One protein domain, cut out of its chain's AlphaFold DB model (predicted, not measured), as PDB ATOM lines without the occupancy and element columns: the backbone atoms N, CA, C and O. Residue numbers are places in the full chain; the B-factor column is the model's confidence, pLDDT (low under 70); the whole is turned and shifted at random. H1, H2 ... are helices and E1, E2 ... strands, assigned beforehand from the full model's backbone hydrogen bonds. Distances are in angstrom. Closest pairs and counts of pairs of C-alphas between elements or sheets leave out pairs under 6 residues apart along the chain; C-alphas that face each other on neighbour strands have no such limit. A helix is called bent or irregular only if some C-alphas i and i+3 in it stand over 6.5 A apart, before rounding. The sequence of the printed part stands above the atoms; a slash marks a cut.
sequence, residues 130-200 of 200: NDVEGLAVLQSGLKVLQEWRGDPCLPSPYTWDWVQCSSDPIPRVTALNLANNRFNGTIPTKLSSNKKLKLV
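What this domain is: This is residues 130 to 200 of the 200 residues of the protein "Malectin_like domain-containing protein" of Citrus clementina (UniProt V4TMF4). This domain has little regular structure: a small hairpin, E1 and E2, near the middle, helix H1 with its first half near E2, short helices H3 and H2 towards H1's two ends, and long loops. The 71 printed residues include, in order, H1, H2, E1, E2, H3; the sheet E1 - E2 is antiparallel. The class is mixed, with 28 residues in named elements, under half. The whole is compact, radius of gyration of the C-alphas 11.3 A, spans 32 by 26 by 20 A.

Where its parts are: E1 is residues 163 to 165, E2 173 to 176. H1, residues 130 to 141, runs 17.1 A from C-alpha 130 at (39.529, 24.433, -26.503). H2, 143 to 147, is only just irregular: C-alphas 144 and 147 are 6.6 A apart. H3, 189 to 192, ends at C-alpha 192 at (36.800, 15.612, -23.608).

How they stand to each other: In the hairpin E1 and E2, N 164 and O 175 are within hydrogen-bond range, 2.9 A. H1 touches H3 with residues 130 to 135 alone; C-alphas 130 and 190 are closest, 5.1 A. H1, with residues 138 to 140 alone, and H2 touch only at the corner; C-alphas 139 and 145 are closest, 5.0 A. Every O i to N i+4 pair is within hydrogen-bond range in H1, 0 of 1 in H2, with 1 of 2 O i to N i+3 pairs; H3 is too short for an O i to N i+4 pair.

The domain as a whole: C-alphas 169 and 182 are farthest apart, 32.9 A. Links H2 to E1 and E2 to H3 are long. The printed part has no cut; no printed residue is under 70 in pLDDT.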
ATOM      1  N   ASN A 130      40.287  25.268 -27.439       96.50
ATOM      2  CA  ASN A 130      39.529  24.433 -26.503       96.50
ATOM      3  C   ASN A 130      40.453  23.528 -25.684       96.50
ATOM      4  O   ASN A 130      40.203  23.293 -24.500       96.50
ATOM      5  N   ASP A 131      41.519  23.029 -26.308       96.94
ATOM      6  CA  ASP A 131      42.492  22.199 -25.616       96.94
ATOM      7  C   ASP A 131      43.296  23.067 -24.636       96.94
ATOM      8  O   ASP A 131      43.373  22.711 -23.465       96.94
ATOM      9  N   VAL A 132      43.779  24.250 -25.050       96.44
ATOM     10  CA  VAL A 132      44.485  25.211 -24.170       96.44
ATOM     11  C   VAL A 132      43.639  25.584 -22.951       96.44
ATOM     12  O   VAL A 132      44.096  25.491 -21.813       96.44
ATOM     13  N   GLU A 133      42.380  25.961 -23.163       95.75
ATOM     14  CA  GLU A 133      41.474  26.332 -22.077       95.75
ATOM     15  C   GLU A 133      41.164  25.148 -21.156       95.75
ATOM     16  O   GLU A 133      41.037  25.322 -19.946       95.75
ATOM     17  N   GLY A 134      41.043  23.935 -21.697       94.81
ATOM     18  CA  GLY A 134      40.848  22.749 -20.874       94.81
ATOM     19  C   GLY A 134      42.101  22.364 -20.081       94.81
ATOM     20  O   GLY A 134      41.981  21.988 -18.916       94.81
ATOM     21  N   LEU A 135      43.300  22.514 -20.652       95.44
ATOM     22  CA  LEU A 135      44.560  22.308 -19.932       95.44
ATOM     23  C   LEU A 135      44.727  23.326 -18.801       95.44
ATOM     24  O   LEU A 135      45.134  22.940 -17.709       95.44
ATOM     25  N   ALA A 136      44.336  24.587 -19.007       94.56
ATOM     26  CA  ALA A 136      44.368  25.607 -17.959       94.56
ATOM     27  C   ALA A 136      43.508  25.218 -16.741       94.56
ATOM     28  O   ALA A 136      43.904  25.436 -15.594       94.56
ATOM     29  N   VAL A 137      42.358  24.566 -16.962       92.31
ATOM     30  CA  VAL A 137      41.539  24.020 -15.867       92.31
ATOM     31  C   VAL A 137      42.282  22.897 -15.136       92.31
ATOM     32  O   VAL A 137      42.294  22.888 -13.905       92.31
ATOM     33  N   LEU A 138      42.960  21.990 -15.851       90.19
ATOM     34  CA  LEU A 138      43.791  20.955 -15.217       90.19
ATOM     35  C   LEU A 138      44.937  21.563 -14.396       90.19
ATOM     36  O   LEU A 138      45.139  21.157 -13.252       90.19
ATOM     37  N   GLN A 139      45.629  22.576 -14.923       91.75
ATOM     38  CA  GLN A 139      46.683  23.297 -14.201       91.75
ATOM     39  C   GLN A 139      46.152  23.987 -12.937       91.75
ATOM     40  O   GLN A 139      46.831  24.010 -11.911       91.75
ATOM     41  N   SER A 140      44.921  24.506 -12.962       90.06
ATOM     42  CA  SER A 140      44.304  25.115 -11.775       90.06
ATOM     43  C   SER A 140      44.027  24.102 -10.655       90.06
ATOM     44  O   SER A 140      44.142  24.445  -9.479       90.06
ATOM     45  N   GLY A 141      43.711  22.850 -11.009       86.81
ATOM     46  CA  GLY A 141      43.441  21.774 -10.051       86.81
ATOM     47  C   GLY A 141      44.687  21.012  -9.590       86.81
ATOM     48  O   GLY A 141      44.674  20.410  -8.518       86.81
ATOM     49  N   LEU A 142      45.768  21.039 -10.374       86.38
ATOM     50  CA  LEU A 142      47.000  20.295 -10.116       86.38
ATOM     51  C   LEU A 142      48.202  21.241 -10.088       86.38
ATOM     52  O   LEU A 142      48.767  21.581 -11.125       86.38
ATOM     53  N   LYS A 143      48.643  21.611  -8.880       85.81
ATOM     54  CA  LYS A 143      49.765  22.545  -8.670       85.81
ATOM     55  C   LYS A 143      51.044  22.137  -9.416       85.81
ATOM     56  O   LYS A 143      51.734  22.997  -9.941       85.81
ATOM     57  N   VAL A 144      51.320  20.835  -9.501       87.06
ATOM     58  CA  VAL A 144      52.477  20.271 -10.222       87.06
ATOM     59  C   VAL A 144      52.498  20.623 -11.714       87.06
ATOM     60  O   VAL A 144      53.560  20.713 -12.311       87.06
ATOM     61  N   LEU A 145      51.340  20.881 -12.331       88.75
ATOM     62  CA  LEU A 145      51.267  21.229 -13.750       88.75
ATOM     63  C   LEU A 145      51.472  22.731 -14.010       88.75
ATOM     64  O   LEU A 145      51.593  23.130 -15.166       88.75
ATOM     65  N   GLN A 146      51.503  23.575 -12.972       89.25
ATOM     66  CA  GLN A 146      51.608  25.039 -13.106       89.25
ATOM     67  C   GLN A 146      53.018  25.527 -13.467       89.25
ATOM     68  O   GLN A 146      53.200  26.704 -13.775       89.25
ATOM     69  N   GLU A 147      54.009  24.636 -13.434       89.06
ATOM     70  CA  GLU A 147      55.371  24.913 -13.906       89.06
ATOM     71  C   GLU A 147      55.411  25.099 -15.430       89.06
ATOM     72  O   GLU A 147      56.230  25.855 -15.948       89.06
ATOM     73  N   TRP A 148      54.469  24.480 -16.147       91.38
ATOM     74  CA  TRP A 148      54.365  24.556 -17.598       91.38
ATOM     75  C   TRP A 148      53.709  25.858 -18.051       91.38
ATOM     76  O   TRP A 148      52.611  26.219 -17.617       91.38
ATOM     77  N   ARG A 149      54.379  26.565 -18.961       90.44
ATOM     78  CA  ARG A 149      53.920  27.831 -19.542       90.44
ATOM     79  C   ARG A 149      54.081  27.813 -21.058       90.44
ATOM     80  O   ARG A 149      54.761  26.954 -21.610       90.44
ATOM     81  N   GLY A 150      53.465  28.793 -21.713       90.81
ATOM     82  CA  GLY A 150      53.518  28.936 -23.166       90.81
ATOM     83  C   GLY A 150      52.508  28.048 -23.888       90.81
ATOM     84  O   GLY A 150      51.490  27.657 -23.317       90.81
ATOM     85  N   ASP A 151      52.775  27.785 -25.164       93.88
ATOM     86  CA  ASP A 151      51.935  26.916 -25.982       93.88
ATOM     87  C   ASP A 151      52.227  25.439 -25.647       93.88
ATOM     88  O   ASP A 151      53.391  25.045 -25.615       93.88
ATOM     89  N   PRO A 152      51.208  24.607 -25.373       95.50
ATOM     90  CA  PRO A 152      51.418  23.235 -24.910       95.50
ATOM     91  C   PRO A 152      51.942  22.280 -25.991       95.50
ATOM     92  O   PRO A 152      52.517  21.243 -25.653       95.50
ATOM     93  N   CYS A 153      51.744  22.596 -27.274       94.88
ATOM     94  CA  CYS A 153      52.149  21.737 -28.387       94.88
ATOM     95  C   CYS A 153      53.262  22.328 -29.255       94.88
ATOM     96  O   CYS A 153      53.808  21.616 -30.103       94.88
ATOM     97  N   LEU A 154      53.552  23.623 -29.130       92.38
ATOM     98  CA  LEU A 154      54.444  24.332 -30.040       92.38
ATOM     99  C   LEU A 154      55.563  25.074 -29.305       92.38
ATOM    100  O   LEU A 154      55.330  25.643 -28.242       92.38
ATOM    101  N   PRO A 155      56.747  25.182 -29.933       88.44
ATOM    102  CA  PRO A 155      57.127  24.569 -31.212       88.44
ATOM    103  C   PRO A 155      57.403  23.062 -31.071       88.44
ATOM    104  O   PRO A 155      58.018  22.631 -30.106       88.44
ATOM    105  N   SER A 156      57.011  22.246 -32.052       84.75
ATOM    106  CA  SER A 156      57.393  20.823 -32.076       84.75
ATOM    107  C   SER A 156      58.909  20.675 -32.316       84.75
ATOM    108  O   SER A 156      59.440  21.400 -33.164       84.75
ATOM    109  N   PRO A 157      59.627  19.767 -31.621       86.19
ATOM    110  CA  PRO A 157      59.131  18.709 -30.729       86.19
ATOM    111  C   PRO A 157      59.039  19.095 -29.237       86.19
ATOM    112  O   PRO A 157      58.887  18.213 -28.399       86.19
ATOM    113  N   TYR A 158      59.127  20.378 -28.884       87.56
ATOM    114  CA  TYR A 158      59.129  20.887 -27.506       87.56
ATOM    115  C   TYR A 158      57.708  21.035 -26.929       87.56
ATOM    116  O   TYR A 158      57.296  22.111 -26.499       87.56
ATOM    117  N   THR A 159      56.931  19.952 -26.963       93.44
ATOM    118  CA  THR A 159      55.610  19.879 -26.316       93.44
ATOM    119  C   THR A 159      55.755  19.768 -24.799       93.44
ATOM    120  O   THR A 159      56.786  19.304 -24.320       93.44
ATOM    121  N   TRP A 160      54.721  20.114 -24.025       94.75
ATOM    122  CA  TRP A 160      54.746  19.839 -22.582       94.75
ATOM    123  C   TRP A 160      54.898  18.335 -22.302       94.75
ATOM    124  O   TRP A 160      54.268  17.518 -22.971       94.75
ATOM    125  N   ASP A 161      55.671  17.954 -21.282       92.69
ATOM    126  CA  ASP A 161      56.041  16.541 -21.049       92.69
ATOM    127  C   ASP A 161      54.843  15.615 -20.797       92.69
ATOM    128  O   ASP A 161      54.895  14.405 -21.029       92.69
ATOM    129  N   TRP A 162      53.751  16.175 -20.285       92.69
ATOM    130  CA  TRP A 162      52.549  15.439 -19.908       92.69
ATOM    131  C   TRP A 162      51.447  15.490 -20.973       92.69
ATOM    132  O   TRP A 162      50.342  15.000 -20.729       92.69
ATOM    133  N   VAL A 163      51.724  16.046 -22.158       95.19
ATOM    134  CA  VAL A 163      50.789  16.054 -23.287       95.19
ATOM    135  C   VAL A 163      51.418  15.425 -24.526       95.19
ATOM    136  O   VAL A 163      52.625  15.463 -24.733       95.19
ATOM    137  N   GLN A 164      50.582  14.858 -25.389       95.88
ATOM    138  CA  GLN A 164      50.961  14.579 -26.773       95.88
ATOM    139  C   GLN A 164      50.056  15.369 -27.696       95.88
ATOM    140  O   GLN A 164      48.870  15.542 -27.405       95.88
ATOM    141  N   CYS A 165      50.613  15.810 -28.818       95.81
ATOM    142  CA  CYS A 165      49.909  16.657 -29.761       95.81
ATOM    143  C   CYS A 165      49.900  16.066 -31.168       95.81
ATOM    144  O   CYS A 165      50.799  15.320 -31.560       95.81
ATOM    145  N   SER A 166      48.866  16.395 -31.940       94.50
ATOM    146  CA  SER A 166      48.866  16.141 -33.377       94.50
ATOM    147  C   SER A 166      49.838  17.077 -34.099       94.50
ATOM    148  O   SER A 166      50.146  18.166 -33.624       94.50
ATOM    149  N   SER A 167      50.294  16.662 -35.279       91.62
ATOM    150  CA  SER A 167      51.155  17.458 -36.161       91.62
ATOM    151  C   SER A 167      50.363  18.365 -37.117       91.62
ATOM    152  O   SER A 167      50.873  18.745 -38.170       91.62
ATOM    153  N   ASP A 168      49.094  18.640 -36.808       90.69
ATOM    154  CA  ASP A 168      48.235  19.493 -37.631       90.69
ATOM    155  C   ASP A 168      48.672  20.968 -37.515       90.69
ATOM    156  O   ASP A 168      49.212  21.357 -36.479       90.69
ATOM    157  N   PRO A 169      48.384  21.834 -38.510       89.50
ATOM    158  CA  PRO A 169      48.708  23.264 -38.427       89.50
ATOM    159  C   PRO A 169      48.107  23.986 -37.214       89.50
ATOM    160  O   PRO A 169      48.643  24.998 -36.783       89.50
ATOM    161  N   ILE A 170      46.981  23.487 -36.694       93.62
ATOM    162  CA  ILE A 170      46.434  23.845 -35.381       93.62
ATOM    163  C   ILE A 170      46.500  22.565 -34.542       93.62
ATOM    164  O   ILE A 170      45.586  21.735 -34.649       93.62
ATOM    165  N   PRO A 171      47.567  22.363 -33.751       94.75
ATOM    166  CA  PRO A 171      47.748  21.136 -32.995       94.75
ATOM    167  C   PRO A 171      46.580  20.874 -32.048       94.75
ATOM    168  O   PRO A 171      46.034  21.788 -31.422       94.75
ATOM    169  N   ARG A 172      46.194  19.603 -31.946       96.38
ATOM    170  CA  ARG A 172      45.246  19.106 -30.947       96.38
ATOM    171  C   ARG A 172      45.982  18.283 -29.912       96.38
ATOM    172  O   ARG A 172      46.817  17.465 -30.286       96.38
ATOM    173  N   VAL A 173      45.603  18.406 -28.646       96.81
ATOM    174  CA  VAL A 173      46.073  17.506 -27.589       96.81
ATOM    175  C   VAL A 173      45.420  16.144 -27.801       96.81
ATOM    176  O   VAL A 173      44.199  16.006 -27.734       96.81
ATOM    177  N   THR A 174      46.224  15.134 -28.108       96.00
ATOM    178  CA  THR A 174      45.788  13.763 -28.400       96.00
ATOM    179  C   THR A 174      46.031  12.811 -27.239       96.00
ATOM    180  O   THR A 174      45.362  11.779 -27.170       96.00
ATOM    181  N   ALA A 175      46.915  13.150 -26.300       95.25
ATOM    182  CA  ALA A 175      47.084  12.384 -25.072       95.25
ATOM    183  C   ALA A 175      47.404  13.269 -23.865       95.25
ATOM    184  O   ALA A 175      48.034  14.315 -24.012       95.25
ATOM    185  N   LEU A 176      46.991  12.812 -22.684       93.75
ATOM    186  CA  LEU A 176      47.354  13.363 -21.383       93.75
ATOM    187  C   LEU A 176      47.975  12.263 -20.535       93.75
ATOM    188  O   LEU A 176      47.323  11.252 -20.280       93.75
ATOM    189  N   ASN A 177      49.194  12.486 -20.062       90.94
ATOM    190  CA  ASN A 177      49.835  11.642 -19.066       90.94
ATOM    191  C   ASN A 177      49.720  12.319 -17.698       90.94
ATOM    192  O   ASN A 177      50.501  13.203 -17.352       90.94
ATOM    193  N   LEU A 178      48.717  11.915 -16.922       86.62
ATOM    194  CA  LEU A 178      48.475  12.440 -15.572       86.62
ATOM    195  C   LEU A 178      48.876  11.435 -14.485       86.62
ATOM    196  O   LEU A 178      48.491  11.603 -13.322       86.62
ATOM    197  N   ALA A 179      49.633  10.395 -14.846       83.12
ATOM    198  CA  ALA A 179      50.058   9.356 -13.923       83.12
ATOM    199  C   ALA A 179      50.753   9.950 -12.686       83.12
ATOM    200  O   ALA A 179      51.436  10.969 -12.752       83.12
ATOM    201  N   ASN A 180      50.558   9.307 -11.532       77.56
ATOM    202  CA  ASN A 180      51.145   9.687 -10.238       77.56
ATOM    203  C   ASN A 180      50.719  11.051  -9.656       77.56
ATOM    204  O   ASN A 180      51.091  11.360  -8.526       77.56
ATOM    205  N   ASN A 181      49.855  11.818 -10.330       75.25
ATOM    206  CA  ASN A 181      49.391  13.125  -9.842       75.25
ATOM    207  C   ASN A 181      48.141  13.059  -8.945       75.25
ATOM    208  O   ASN A 181      47.538  14.088  -8.653       75.25
ATOM    209  N   ARG A 182      47.732  11.850  -8.516       75.50
ATOM    210  CA  ARG A 182      46.524  11.593  -7.698       75.50
ATOM    211  C   ARG A 182      45.282  12.324  -8.225       75.50
ATOM    212  O   ARG A 182      44.469  12.818  -7.445       75.50
ATOM    213  N   PHE A 183      45.159  12.410  -9.549       77.38
ATOM    214  CA  PHE A 183      44.045  13.095 -10.183       77.38
ATOM    215  C   PHE A 183      42.727  12.431  -9.770       77.38
ATOM    216  O   PHE A 183      42.527  11.237  -9.990       77.38
ATOM    217  N   ASN A 184      41.842  13.211  -9.156       75.50
ATOM    218  CA  ASN A 184      40.506  12.787  -8.770       75.50
ATOM    219  C   ASN A 184      39.511  13.839  -9.257       75.50
ATOM    220  O   ASN A 184      39.616  15.008  -8.885       75.50
ATOM    221  N   GLY A 185      38.570  13.434 -10.105       76.75
ATOM    222  CA  GLY A 185      37.591  14.332 -10.707       76.75
ATOM    223  C   GLY A 185      37.394  14.085 -12.198       76.75
ATOM    224  O   GLY A 185      37.822  13.077 -12.758       76.75
ATOM    225  N   THR A 186      36.696  15.014 -12.843       82.62
ATOM    226  CA  THR A 186      36.335  14.933 -14.260       82.62
ATOM    227  C   THR A 186      37.352  15.640 -15.144       82.62
ATOM    228  O   THR A 186      37.853  16.707 -14.792       82.62
ATOM    229  N   ILE A 187      37.582  15.104 -16.343       85.56
ATOM    230  CA  ILE A 187      38.314  15.820 -17.390       85.56
ATOM    231  C   ILE A 187      37.473  17.019 -17.864       85.56
ATOM    232  O   ILE A 187      36.272  16.851 -18.099       85.56
ATOM    233  N   PRO A 188      38.066  18.219 -18.024       89.31
ATOM    234  CA  PRO A 188      37.361  19.391 -18.530       89.31
ATOM    235  C   PRO A 188      36.658  19.108 -19.859       89.31
ATOM    236  O   PRO A 188      37.247  18.544 -20.783       89.31
ATOM    237  N   THR A 189      35.406  19.551 -19.980       89.62
ATOM    238  CA  THR A 189      34.550  19.241 -21.138       89.62
ATOM    239  C   THR A 189      35.147  19.699 -22.469       89.62
ATOM    240  O   THR A 189      34.983  19.030 -23.492       89.62
ATOM    241  N   LYS A 190      35.896  20.810 -22.450       91.81
ATOM    242  CA  LYS A 190      36.615  21.340 -23.615       91.81
ATOM    243  C   LYS A 190      37.639  20.339 -24.164       91.81
ATOM    244  O   LYS A 190      37.668  20.130 -25.375       91.81
ATOM    245  N   LEU A 191      38.362  19.634 -23.289       88.94
ATOM    246  CA  LEU A 191      39.284  18.555 -23.665       88.94
ATOM    247  C   LEU A 191      38.535  17.287 -24.081       88.94
ATOM    248  O   LEU A 191      38.817  16.726 -25.137       88.94
ATOM    249  N   SER A 192      37.535  16.853 -23.306       86.75
ATOM    250  CA  SER A 192      36.800  15.612 -23.608       86.75
ATOM    251  C   SER A 192      35.986  15.677 -24.907       86.75
ATOM    252  O   SER A 192      35.588  14.643 -25.438       86.75
ATOM    253  N   SER A 193      35.732  16.878 -25.439       88.81
ATOM    254  CA  SER A 193      35.124  17.059 -26.764       88.81
ATOM    255  C   SER A 193      35.999  16.500 -27.898       88.81
ATOM    256  O   SER A 193      35.491  16.121 -28.959       88.81
ATOM    257  N   ASN A 194      37.313  16.398 -27.674       89.31
ATOM    258  CA  ASN A 194      38.234  15.760 -28.595       89.31
ATOM    259  C   ASN A 194      38.119  14.232 -28.506       89.31
ATOM    260  O   ASN A 194      38.742  13.591 -27.664       89.31
ATOM    261  N   LYS A 195      37.389  13.619 -29.443       88.19
ATOM    262  CA  LYS A 195      37.208  12.154 -29.510       88.19
ATOM    263  C   LYS A 195      38.503  11.357 -29.730       88.19
ATOM    264  O   LYS A 195      38.479  10.136 -29.622       88.19
ATOM    265  N   LYS A 196      39.609  12.020 -30.088       89.81
ATOM    266  CA  LYS A 196      40.930  11.393 -30.243       89.81
ATOM    267  C   LYS A 196      41.760  11.424 -28.956       89.81
ATOM    268  O   LYS A 196      42.822  10.811 -28.942       89.81
ATOM    269  N   LEU A 197      41.306  12.140 -27.924       93.19
ATOM    270  CA  LEU A 197      42.024  12.295 -26.666       93.19
ATOM    271  C   LEU A 197      42.129  10.958 -25.928       93.19
ATOM    272  O   LEU A 197      41.129  10.272 -25.716       93.19
ATOM    273  N   LYS A 198      43.343  10.624 -25.501       92.31
ATOM    274  CA  LYS A 198      43.645   9.463 -24.665       92.31
ATOM    275  C   LYS A 198      44.178   9.913 -23.309       92.31
ATOM    276  O   LYS A 198      44.897  10.902 -23.220       92.31
ATOM    277  N   LEU A 199      43.843   9.166 -22.266       87.69
ATOM    278  CA  LEU A 199      44.538   9.242 -20.984       87.69
ATOM    279  C   LEU A 199      45.559   8.105 -20.966       87.69
ATOM    280  O   LEU A 199      45.207   6.977 -21.319       87.69
ATOM    281  N   VAL A 200      46.803   8.434 -20.636       81.56
ATOM    282  CA  VAL A 200      47.945   7.511 -20.614       81.56
ATOM    283  C   VAL A 200      48.410   7.327 -19.180       81.56
ATOM    284  O   VAL A 200      48.443   8.340 -18.442       81.56
TER     285      VAL A 200